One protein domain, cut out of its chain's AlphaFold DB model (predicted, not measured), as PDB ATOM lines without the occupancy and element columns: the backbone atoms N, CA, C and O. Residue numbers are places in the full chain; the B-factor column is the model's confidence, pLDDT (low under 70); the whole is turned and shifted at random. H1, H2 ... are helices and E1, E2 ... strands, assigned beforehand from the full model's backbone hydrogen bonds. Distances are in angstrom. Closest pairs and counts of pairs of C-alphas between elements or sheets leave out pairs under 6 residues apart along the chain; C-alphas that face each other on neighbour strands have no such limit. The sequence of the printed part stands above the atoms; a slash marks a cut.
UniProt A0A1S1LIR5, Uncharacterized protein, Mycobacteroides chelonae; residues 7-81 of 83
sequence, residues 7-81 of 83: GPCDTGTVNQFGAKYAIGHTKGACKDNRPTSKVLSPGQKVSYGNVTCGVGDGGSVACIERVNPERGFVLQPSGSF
ATOM      1  N   GLY A   7      -5.029  -7.540  27.411       60.88
ATOM      2  CA  GLY A   7      -6.160  -7.062  28.208       60.88
ATOM      3  C   GLY A   7      -7.405  -6.744  27.368       60.88
ATOM      4  O   GLY A   7      -7.314  -6.659  26.137       60.88
ATOM      5  N   PRO A   8      -8.573  -6.578  28.018       69.25
ATOM      6  CA  PRO A   8      -9.811  -6.260  27.325       69.25
ATOM      7  C   PRO A   8      -9.749  -4.835  26.761       69.25
ATOM      8  O   PRO A   8      -9.780  -3.857  27.505       69.25
ATOM      9  N   CYS A   9      -9.680  -4.728  25.440       79.75
ATOM     10  CA  CYS A   9      -9.980  -3.511  24.709       79.75
ATOM     11  C   CYS A   9     -11.488  -3.347  24.572       79.75
ATOM     12  O   CYS A   9     -12.195  -4.293  24.225       79.75
ATOM     13  N   ASP A  10     -11.958  -2.126  24.796       78.00
ATOM     14  CA  ASP A  10     -13.306  -1.709  24.433       78.00
ATOM     15  C   ASP A  10     -13.281  -1.194  22.991       78.00
ATOM     16  O   ASP A  10     -12.568  -0.239  22.675       78.00
ATOM     17  N   THR A  11     -14.002  -1.874  22.104       78.94
ATOM     18  CA  THR A  11     -14.119  -1.500  20.693       78.94
ATOM     19  C   THR A  11     -15.552  -1.080  20.408       78.94
ATOM     20  O   THR A  11     -16.487  -1.863  20.579       78.94
ATOM     21  N   GLY A  12     -15.721   0.160  19.954       78.94
ATOM     22  CA  GLY A  12     -17.009   0.695  19.530       78.94
ATOM     23  C   GLY A  12     -17.306   0.374  18.066       78.94
ATOM     24  O   GLY A  12     -16.421   0.442  17.214       78.94
ATOM     25  N   THR A  13     -18.564   0.074  17.761       82.75
ATOM     26  CA  THR A  13     -19.085   0.010  16.391       82.75
ATOM     27  C   THR A  13     -20.262   0.960  16.252       82.75
ATOM     28  O   THR A  13     -21.061   1.116  17.176       82.75
ATOM     29  N   VAL A  14     -20.374   1.594  15.087       86.94
ATOM     30  CA  VAL A  14     -21.538   2.409  14.744       86.94
ATOM     31  C   VAL A  14     -22.190   1.809  13.519       86.94
ATOM     32  O   VAL A  14     -21.564   1.696  12.467       86.94
ATOM     33  N   ASN A  15     -23.448   1.418  13.677       86.31
ATOM     34  CA  ASN A  15     -24.247   0.839  12.611       86.31
ATOM     35  C   ASN A  15     -25.376   1.798  12.245       86.31
ATOM     36  O   ASN A  15     -25.973   2.433  13.116       86.31
ATOM     37  N   GLN A  16     -25.672   1.888  10.953       83.88
ATOM     38  CA  GLN A  16     -26.804   2.652  10.447       83.88
ATOM     39  C   GLN A  16     -27.967   1.704  10.148       83.88
ATOM     40  O   GLN A  16     -27.844   0.793   9.331       83.88
ATOM     41  N   PHE A  17     -29.111   1.950  10.780       83.56
ATOM     42  CA  PHE A  17     -30.363   1.234  10.557       83.56
ATOM     43  C   PHE A  17     -31.379   2.199   9.941       83.56
ATOM     44  O   PHE A  17     -32.101   2.914  10.641       83.56
ATOM     45  N   GLY A  18     -31.393   2.271   8.608       83.38
ATOM     46  CA  GLY A  18     -32.196   3.248   7.873       83.38
ATOM     47  C   GLY A  18     -31.784   4.680   8.223       83.38
ATOM     48  O   GLY A  18     -30.668   5.100   7.915       83.38
ATOM     49  N   ALA A  19     -32.682   5.416   8.883       78.94
ATOM     50  CA  ALA A  19     -32.455   6.802   9.286       78.94
ATOM     51  C   ALA A  19     -31.783   6.968  10.667       78.94
ATOM     52  O   ALA A  19     -31.530   8.095  11.084       78.94
ATOM     53  N   LYS A  20     -31.493   5.888  11.405       82.94
ATOM     54  CA  LYS A  20     -30.924   5.980  12.761       82.94
ATOM     55  C   LYS A  20     -29.523   5.390  12.837       82.94
ATOM     56  O   LYS A  20     -29.244   4.376  12.203       82.94
ATOM     57  N   TYR A  21     -28.675   6.000  13.658       87.75
ATOM     58  CA  TYR A  21     -27.409   5.414  14.084       87.75
ATOM     59  C   TYR A  21     -27.592   4.687  15.415       87.75
ATOM     60  O   TYR A  21     -28.367   5.116  16.268       87.75
ATOM     61  N   ALA A  22     -26.882   3.578  15.586       88.62
ATOM     62  CA  ALA A  22     -26.798   2.855  16.844       88.62
ATOM     63  C   ALA A  22     -25.331   2.600  17.182       88.62
ATOM     64  O   ALA A  22     -24.561   2.140  16.334       88.62
ATOM     65  N   ILE A  23     -24.968   2.896  18.427       88.94
ATOM     66  CA  ILE A  23     -23.618   2.718  18.955       88.94
ATOM     67  C   ILE A  23     -23.612   1.442  19.791       88.94
ATOM     68  O   ILE A  23     -24.407   1.295  20.718       88.94
ATOM     69  N   GLY A  24     -22.728   0.514  19.441       83.56
ATOM     70  CA  GLY A  24     -22.495  -0.722  20.176       83.56
ATOM     71  C   GLY A  24     -21.057  -0.790  20.672       83.56
ATOM     72  O   GLY A  24     -20.158  -0.244  20.038       83.56
ATOM     73  N   HIS A  25     -20.841  -1.485  21.783       82.12
ATOM     74  CA  HIS A  25     -19.520  -1.699  22.367       82.12
ATOM     75  C   HIS A  25     -19.268  -3.186  22.563       82.12
ATOM     76  O   HIS A  25     -20.134  -3.909  23.060       82.12
ATOM     77  N   THR A  26     -18.063  -3.620  22.217       80.69
ATOM     78  CA  THR A  26     -17.615  -4.995  22.412       80.69
ATOM     79  C   THR A  26     -16.300  -4.981  23.168       80.69
ATOM     80  O   THR A  26     -15.347  -4.314  22.768       80.69
ATOM     81  N   LYS A  27     -16.232  -5.753  24.254       82.12
ATOM     82  CA  LYS A  27     -14.989  -5.979  24.997       82.12
ATOM     83  C   LYS A  27     -14.330  -7.259  24.496       82.12
ATOM     84  O   LYS A  27     -14.962  -8.310  24.492       82.12
ATOM     85  N   GLY A  28     -13.070  -7.174  24.088       83.00
ATOM     86  CA  GLY A  28     -12.305  -8.310  23.563       83.00
ATOM     87  C   GLY A  28     -10.804  -8.074  23.661       83.00
ATOM     88  O   GLY A  28     -10.380  -7.024  24.134       83.00
ATOM     89  N   ALA A  29      -9.970  -9.023  23.240       83.25
ATOM     90  CA  ALA A  29      -8.527  -8.807  23.307       83.25
ATOM     91  C   ALA A  29      -8.098  -7.725  22.297       83.25
ATOM     92  O   ALA A  29      -8.526  -7.723  21.141       83.25
ATOM     93  N   CYS A  30      -7.213  -6.814  22.706       80.12
ATOM     94  CA  CYS A  30      -6.744  -5.735  21.825       80.12
ATOM     95  C   CYS A  30      -6.045  -6.248  20.558       80.12
ATOM     96  O   CYS A  30      -6.149  -5.639  19.495       80.12
ATOM     97  N   LYS A  31      -5.365  -7.400  20.651       81.56
ATOM     98  CA  LYS A  31      -4.733  -8.067  19.500       81.56
ATOM     99  C   LYS A  31      -5.715  -8.410  18.375       81.56
ATOM    100  O   LYS A  31      -5.296  -8.409  17.222       81.56
ATOM    101  N   ASP A  32      -6.987  -8.639  18.702       81.81
ATOM    102  CA  ASP A  32      -8.029  -8.998  17.733       81.81
ATOM    103  C   ASP A  32      -8.633  -7.754  17.054       81.81
ATOM    104  O   ASP A  32      -9.302  -7.866  16.035       81.81
ATOM    105  N   ASN A  33      -8.359  -6.557  17.586       77.75
ATOM    106  CA  ASN A  33      -8.906  -5.279  17.119       77.75
ATOM    107  C   ASN A  33      -7.801  -4.335  16.615       77.75
ATOM    108  O   ASN A  33      -7.856  -3.116  16.791       77.75
ATOM    109  N   ARG A  34      -6.757  -4.899  15.998       79.38
ATOM    110  CA  ARG A  34      -5.673  -4.105  15.413       79.38
ATOM    111  C   ARG A  34      -6.158  -3.369  14.156       79.38
ATOM    112  O   ARG A  34      -6.737  -4.009  13.278       79.38
ATOM    113  N   PRO A  35      -5.889  -2.056  14.018       79.31
ATOM    114  CA  PRO A  35      -6.230  -1.325  12.804       79.31
ATOM    115  C   PRO A  35      -5.527  -1.942  11.590       79.31
ATOM    116  O   PRO A  35      -4.303  -2.039  11.559       79.31
ATOM    117  N   THR A  36      -6.296  -2.328  10.574       85.19
ATOM    118  CA  THR A  36      -5.770  -2.802   9.279       85.19
ATOM    119  C   THR A  36      -5.568  -1.664   8.278       85.19
ATOM    120  O   THR A  36      -5.011  -1.861   7.203       85.19
ATOM    121  N   SER A  37      -6.029  -0.463   8.630       85.44
ATOM    122  CA  SER A  37      -5.968   0.750   7.817       85.44
ATOM    123  C   SER A  37      -5.195   1.852   8.532       85.44
ATOM    124  O   SER A  37      -4.973   1.797   9.745       85.44
ATOM    125  N   LYS A  38      -4.810   2.890   7.780       89.25
ATOM    126  CA  LYS A  38      -4.154   4.076   8.335       89.25
ATOM    127  C   LYS A  38      -5.017   4.698   9.435       89.25
ATOM    128  O   LYS A  38      -6.133   5.142   9.181       89.25
ATOM    129  N   VAL A  39      -4.459   4.778  10.640       87.44
ATOM    130  CA  VAL A  39      -5.072   5.487  11.765       87.44
ATOM    131  C   VAL A  39      -4.968   6.992  11.521       87.44
ATOM    132  O   VAL A  39      -3.897   7.503  11.188       87.44
ATOM    133  N   LEU A  40      -6.086   7.694  11.679       90.94
ATOM    134  CA  LEU A  40      -6.153   9.145  11.544       90.94
ATOM    135  C   LEU A  40      -5.698   9.830  12.839       90.94
ATOM    136  O   LEU A  40      -6.032   9.397  13.939       90.94
ATOM    137  N   SER A  41      -4.929  10.905  12.692       93.12
ATOM    138  CA  SER A  41      -4.521  11.800  13.780       93.12
ATOM    139  C   SER A  41      -5.552  12.916  13.987       93.12
ATOM    140  O   SER A  41      -6.310  13.204  13.055       93.12
ATOM    141  N   PRO A  42      -5.568  13.584  15.155       95.19
ATOM    142  CA  PRO A  42      -6.387  14.776  15.361       95.19
ATOM    143  C   PRO A  42      -6.228  15.803  14.230       95.19
ATOM    144  O   PRO A  42      -5.137  15.983  13.681       95.19
ATOM    145  N   GLY A  43      -7.340  16.420  13.830       95.75
ATOM    146  CA  GLY A  43      -7.424  17.340  12.691       95.75
ATOM    147  C   GLY A  43      -7.537  16.658  11.322       95.75
ATOM    148  O   GLY A  43      -7.788  17.331  10.320       95.75
ATOM    149  N   GLN A  44      -7.392  15.333  11.243       96.56
ATOM    150  CA  GLN A  44      -7.606  14.583  10.006       96.56
ATOM    151  C   GLN A  44      -9.057  14.119   9.875       96.56
ATOM    152  O   GLN A  44      -9.775  13.930  10.858       96.56
ATOM    153  N   LYS A  45      -9.481  13.907   8.628       95.56
ATOM    154  CA  LYS A  45     -10.817  13.416   8.294       95.56
ATOM    155  C   LYS A  45     -10.777  12.370   7.192       95.56
ATOM    156  O   LYS A  45      -9.850  12.345   6.383       95.56
ATOM    157  N   VAL A  46     -11.820  11.555   7.136       95.19
ATOM    158  CA  VAL A  46     -12.097  10.613   6.051       95.19
ATOM    159  C   VAL A  46     -13.535  10.786   5.584       95.19
ATOM    160  O   VAL A  46     -14.430  11.066   6.380       95.19
ATOM    161  N   SER A  47     -13.755  10.622   4.285       94.81
ATOM    162  CA  SER A  47     -15.086  10.610   3.685       94.81
ATOM    163  C   SER A  47     -15.299   9.283   2.977       94.81
ATOM    164  O   SER A  47     -14.448   8.863   2.193       94.81
ATOM    165  N   TYR A  48     -16.437   8.646   3.232       90.12
ATOM    166  CA  TYR A  48     -16.843   7.416   2.562       90.12
ATOM    167  C   TYR A  48     -18.355   7.432   2.334       90.12
ATOM    168  O   TYR A  48     -19.132   7.643   3.266       90.12
ATOM    169  N   GLY A  49     -18.780   7.251   1.081       90.88
ATOM    170  CA  GLY A  49     -20.180   7.441   0.698       90.88
ATOM    171  C   GLY A  49     -20.697   8.813   1.142       90.88
ATOM    172  O   GLY A  49     -20.028   9.830   0.949       90.88
ATOM    173  N   ASN A  50     -21.862   8.843   1.789       91.56
ATOM    174  CA  ASN A  50     -22.483  10.072   2.290       91.56
ATOM    175  C   ASN A  50     -21.967  10.518   3.664       91.56
ATOM    176  O   ASN A  50     -22.423  11.541   4.157       91.56
ATOM    177  N   VAL A  51     -21.014   9.813   4.275       92.19
ATOM    178  CA  VAL A  51     -20.529  10.120   5.626       92.19
ATOM    179  C   VAL A  51     -19.150  10.769   5.565       92.19
ATOM    180  O   VAL A  51     -18.280  10.357   4.792       92.19
ATOM    181  N   THR A  52     -18.939  11.788   6.394       95.56
ATOM    182  CA  THR A  52     -17.612  12.350   6.663       95.56
ATOM    183  C   THR A  52     -17.344  12.297   8.155       95.56
ATOM    184  O   THR A  52     -18.153  12.784   8.937       95.56
ATOM    185  N   CYS A  53     -16.197  11.738   8.523       95.31
ATOM    186  CA  CYS A  53     -15.736  11.603   9.896       95.31
ATOM    187  C   CYS A  53     -14.455  12.404  10.113       95.31
ATOM    188  O   CYS A  53     -13.541  12.322   9.293       95.31
ATOM    189  N   GLY A  54     -14.373  13.141  11.215       96.06
ATOM    190  CA  GLY A  54     -13.177  13.849  11.667       96.06
ATOM    191  C   GLY A  54     -12.704  13.330  13.020       96.06
ATOM    192  O   GLY A  54     -13.519  12.929  13.849       96.06
ATOM    193  N   VAL A  55     -11.390  13.349  13.235       95.31
ATOM    194  CA  VAL A  55     -10.778  13.038  14.531       95.31
ATOM    195  C   VAL A  55     -10.470  14.343  15.250       95.31
ATOM    196  O   VAL A  55      -9.748  15.191  14.721       95.31
ATOM    197  N   GLY A  56     -11.034  14.504  16.440       92.56
ATOM    198  CA  GLY A  56     -10.729  15.596  17.353       92.56
ATOM    199  C   GLY A  56      -9.675  15.194  18.382       92.56
ATOM    200  O   GLY A  56      -9.213  14.051  18.445       92.56
ATOM    201  N   ASP A  57      -9.294  16.153  19.216       91.19
ATOM    202  CA  ASP A  57      -8.407  15.892  20.344       91.19
ATOM    203  C   ASP A  57      -9.084  15.001  21.398       91.19
ATOM    204  O   ASP A  57     -10.304  14.793  21.402       91.19
ATOM    205  N   GLY A  58      -8.276  14.418  22.289       84.31
ATOM    206  CA  GLY A  58      -8.778  13.577  23.382       84.31
ATOM    207  C   GLY A  58      -9.395  12.246  22.934       84.31
ATOM    208  O   GLY A  58     -10.123  11.623  23.702       84.31
ATOM    209  N   GLY A  59      -9.121  11.806  21.699       81.25
ATOM    210  CA  GLY A  59      -9.670  10.563  21.150       81.25
ATOM    211  C   GLY A  59     -11.138  10.669  20.738       81.25
ATOM    212  O   GLY A  59     -11.825   9.650  20.689       81.25
ATOM    213  N   SER A  60     -11.621  11.884  20.463       90.94
ATOM    214  CA  SER A  60     -12.966  12.102  19.936       90.94
ATOM    215  C   SER A  60     -13.023  11.861  18.424       90.94
ATOM    216  O   SER A  60     -12.095  12.191  17.682       90.94
ATOM    217  N   VAL A  61     -14.126  11.289  17.951       93.31
ATOM    218  CA  VAL A  61     -14.430  11.131  16.525       93.31
ATOM    219  C   VAL A  61     -15.852  11.608  16.291       93.31
ATOM    220  O   VAL A  61     -16.773  11.123  16.940       93.31
ATOM    221  N   ALA A  62     -16.042  12.535  15.360       94.69
ATOM    222  CA  ALA A  62     -17.361  13.035  14.986       94.69
ATOM    223  C   ALA A  62     -17.634  12.719  13.519       94.69
ATOM    224  O   ALA A  62     -16.795  12.997  12.659       94.69
ATOM    225  N   CYS A  63     -18.805  12.164  13.234       94.94
ATOM    226  CA  CYS A  63     -19.233  11.813  11.890       94.94
ATOM    227  C   CYS A  63     -20.583  12.451  11.571       94.94
ATOM    228  O   CYS A  63     -21.498  12.414  12.390       94.94
ATOM    229  N   ILE A  64     -20.702  12.992  10.359       94.62
ATOM    230  CA  ILE A  64     -21.937  13.589   9.843       94.62
ATOM    231  C   ILE A  64     -22.362  12.906   8.547       94.62
ATOM    232  O   ILE A  64     -21.522  12.600   7.689       94.62
ATOM    233  N   GLU A  65     -23.665  12.700   8.377       92.50
ATOM    234  CA  GLU A  65     -24.247  12.363   7.084       92.50
ATOM    235  C   GLU A  65     -24.416  13.649   6.265       92.50
ATOM    236  O   GLU A  65     -25.175  14.547   6.600       92.50
ATOM    237  N   ARG A  66     -23.699  13.758   5.149       90.88
ATOM    238  CA  ARG A  66     -23.675  14.970   4.318       90.88
ATOM    239  C   ARG A  66     -24.987  15.240   3.581       90.88
ATOM    240  O   ARG A  66     -25.193  16.356   3.126       90.88
ATOM    241  N   VAL A  67     -25.841  14.225   3.430       90.69
ATOM    242  CA  VAL A  67     -27.147  14.349   2.759       90.69
ATOM    243  C   VAL A  67     -28.223  14.845   3.722       90.69
ATOM    244  O   VAL A  67     -29.121  15.571   3.306       90.69
ATOM    245  N   ASN A  68     -28.115  14.501   5.005       88.06
ATOM    246  CA  ASN A  68     -28.946  15.061   6.057       88.06
ATOM    247  C   ASN A  68     -28.052  15.402   7.263       88.06
ATOM    248  O   ASN A  68     -27.741  14.507   8.049       88.06
ATOM    249  N   PRO A  69     -27.641  16.673   7.412       82.31
ATOM    250  CA  PRO A  69     -26.689  17.085   8.440       82.31
ATOM    251  C   PRO A  69     -27.259  17.013   9.862       82.31
ATOM    252  O   PRO A  69     -26.496  17.127  10.817       82.31
ATOM    253  N   GLU A  70     -28.568  16.796  10.015       89.38
ATOM    254  CA  GLU A  70     -29.193  16.514  11.311       89.38
ATOM    255  C   GLU A  70     -28.904  15.089  11.792       89.38
ATOM    256  O   GLU A  70     -29.292  14.746  12.899       89.38
ATOM    257  N   ARG A  71     -28.234  14.263  10.974       91.06
ATOM    258  CA  ARG A  71     -27.919  12.869  11.281       91.06
ATOM    259  C   ARG A  71     -26.418  12.672  11.428       91.06
ATOM    260  O   ARG A  71     -25.635  12.945  10.510       91.06
ATOM    261  N   GLY A  72     -26.012  12.137  12.566       93.50
ATOM    262  CA  GLY A  72     -24.608  11.906  12.856       93.50
ATOM    263  C   GLY A  72     -24.370  11.227  14.192       93.50
ATOM    264  O   GLY A  72     -25.279  10.761  14.883       93.50
ATOM    265  N   PHE A  73     -23.097  11.130  14.543       93.44
ATOM    266  CA  PHE A  73     -22.688  10.573  15.819       93.44
ATOM    267  C   PHE A  73     -21.344  11.126  16.264       93.44
ATOM    268  O   PHE A  73     -20.502  11.521  15.452       93.44
ATOM    269  N   VAL A  74     -21.140  11.110  17.574       93.06
ATOM    270  CA  VAL A  74     -19.872  11.431  18.216       93.06
ATOM    271  C   VAL A  74     -19.473  10.259  19.098       93.06
ATOM    272  O   VAL A  74     -20.256   9.784  19.920       93.06
ATOM    273  N   LEU A  75     -18.238   9.799  18.920       89.94
ATOM    274  CA  LEU A  75     -17.576   8.835  19.783       89.94
ATOM    275  C   LEU A  75     -16.566   9.582  20.638       89.94
ATOM    276  O   LEU A  75     -15.689  10.260  20.103       89.94
ATOM    277  N   GLN A  76     -16.673   9.463  21.956       89.19
ATOM    278  CA  GLN A  76     -15.711  10.058  22.878       89.19
ATOM    279  C   GLN A  76     -15.679   9.283  24.202       89.19
ATOM    280  O   GLN A  76     -16.709   8.743  24.612       89.19
ATOM    281  N   PRO A  77     -14.534   9.251  24.911       81.50
ATOM    282  CA  PRO A  77     -14.394   8.466  26.141       81.50
ATOM    283  C   PRO A  77     -15.384   8.831  27.255       81.50
ATOM    284  O   PRO A  77     -15.751   7.977  28.056       81.50
ATOM    285  N   SER A  78     -15.821  10.091  27.318       86.06
ATOM    286  CA  SER A  78     -16.749  10.589  28.343       86.06
ATOM    287  C   SER A  78     -18.221  10.261  28.070       86.06
ATOM    288  O   SER A  78     -19.061  10.517  28.929       86.06
ATOM    289  N   GLY A  79     -18.544   9.710  26.898       87.12
ATOM    290  CA  GLY A  79     -19.910   9.367  26.518       87.12
ATOM    291  C   GLY A  79     -20.169   9.638  25.043       87.12
ATOM    292  O   GLY A  79     -20.139  10.784  24.598       87.12
ATOM    293  N   SER A  80     -20.439   8.572  24.298       90.56
ATOM    294  CA  SER A  80     -20.784   8.632  22.879       90.56
ATOM    295  C   SER A  80     -22.281   8.883  22.686       90.56
ATOM    296  O   SER A  80     -23.095   8.441  23.498       90.56
ATOM    297  N   PHE A  81     -22.661   9.552  21.600       91.56
ATOM    298  CA  PHE A  81     -24.064   9.842  21.294       91.56
ATOM    299  C   PHE A  81     -24.326   9.929  19.789       91.56
ATOM    300  O   PHE A  81     -23.414  10.115  18.984       91.56
TER     301      PHE A  81
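AT A GLANCE: This is residues 7 to 81 of the 83 residues of an uncharacterized protein of Mycobacteroides chelonae (UniProt A0A1S1LIR5). A twisted four-stranded sheet, E3 to E6, makes one half of this domain, and a long two-stranded hairpin, E1 and E2, runs past the sheet's E6 edge, joined to it by few contacts. The short helix H1 sits at the hairpin's far end, and from there a long link with no named element, residues 34 to 44, leads back to E3 at the sheet's other edge. The printed part has 75 residues with six named strands and one named helix, in the order E1 E2 H1 E3 E4 E5 E6, and is mostly strand. Both sheets are antiparallel, and the larger has the order E3 E4 E5 E6. The whole is compact, with a radius of gyration of the C-alphas of 13.0 A and spans of 39 by 26 by 24 A.

HOW THE PARTS SIT: The larger sheet is a meander, each strand the antiparallel neighbour of the one before: E3, residues 45 to 48; E4, residues 51 to 55; E5, residues 61 to 65; and E6, residues 72 to 75. From edge to edge its strands' lines turn by 46 degrees. E3 and E4 form a hairpin, with N 46 and O 53 within hydrogen-bond range at 2.9 A. E4 and E5 form another, with N 54 and O 62 at 2.8 A. E5 and E6 form a third at 171 degrees, with N 75 and O 61 at 2.8 A. The other sheet is the hairpin of E1, residues 8 to 17, and E2, residues 20 to 29, antiparallel at 158 degrees, with N 9 and O 28 within hydrogen-bond range at 2.7 A and N 22 and O 15 at 2.9 A. The closest C-alphas of E2 and E6, those of Tyr 21 and Gly 72, are 7.2 A apart. E1 and E6 are near each other, with 6 pairs of C-alphas within 10 A. E2 and E5 are apart. H1, residues 30 to 33, is not on the larger sheet; the closest C-alphas of E1 and H1, those of Cys 9 and Cys 30, are 4.9 A apart. H1 is too short for an O i to N i+4 pair, and its one O i to N i+3 pair is within range.

IN THESE COORDINATES: E5 measures 13.7 A from first to last C-alpha, E4 13.5 A, and E3 and E6 10.3 A each. E6 ends at C-alpha 75, (-17.576, 8.835, 19.783). E1 measures 27.6 A from C-alpha 8 at (-9.811, -6.260, 27.325), and E2 28.8 A. H1 measures 5.2 A and begins at C-alpha 30, (-6.744, -5.735, 21.825).

THE WHOLE: The two C-alphas farthest apart, those of Gly 7 and Val 67, are 39.3 A apart. The printed part has no cut. The link from H1 to E3, 11 residues, is long. The mean pLDDT of the printed part is 87.3, and residues 7 to 8 are under 70.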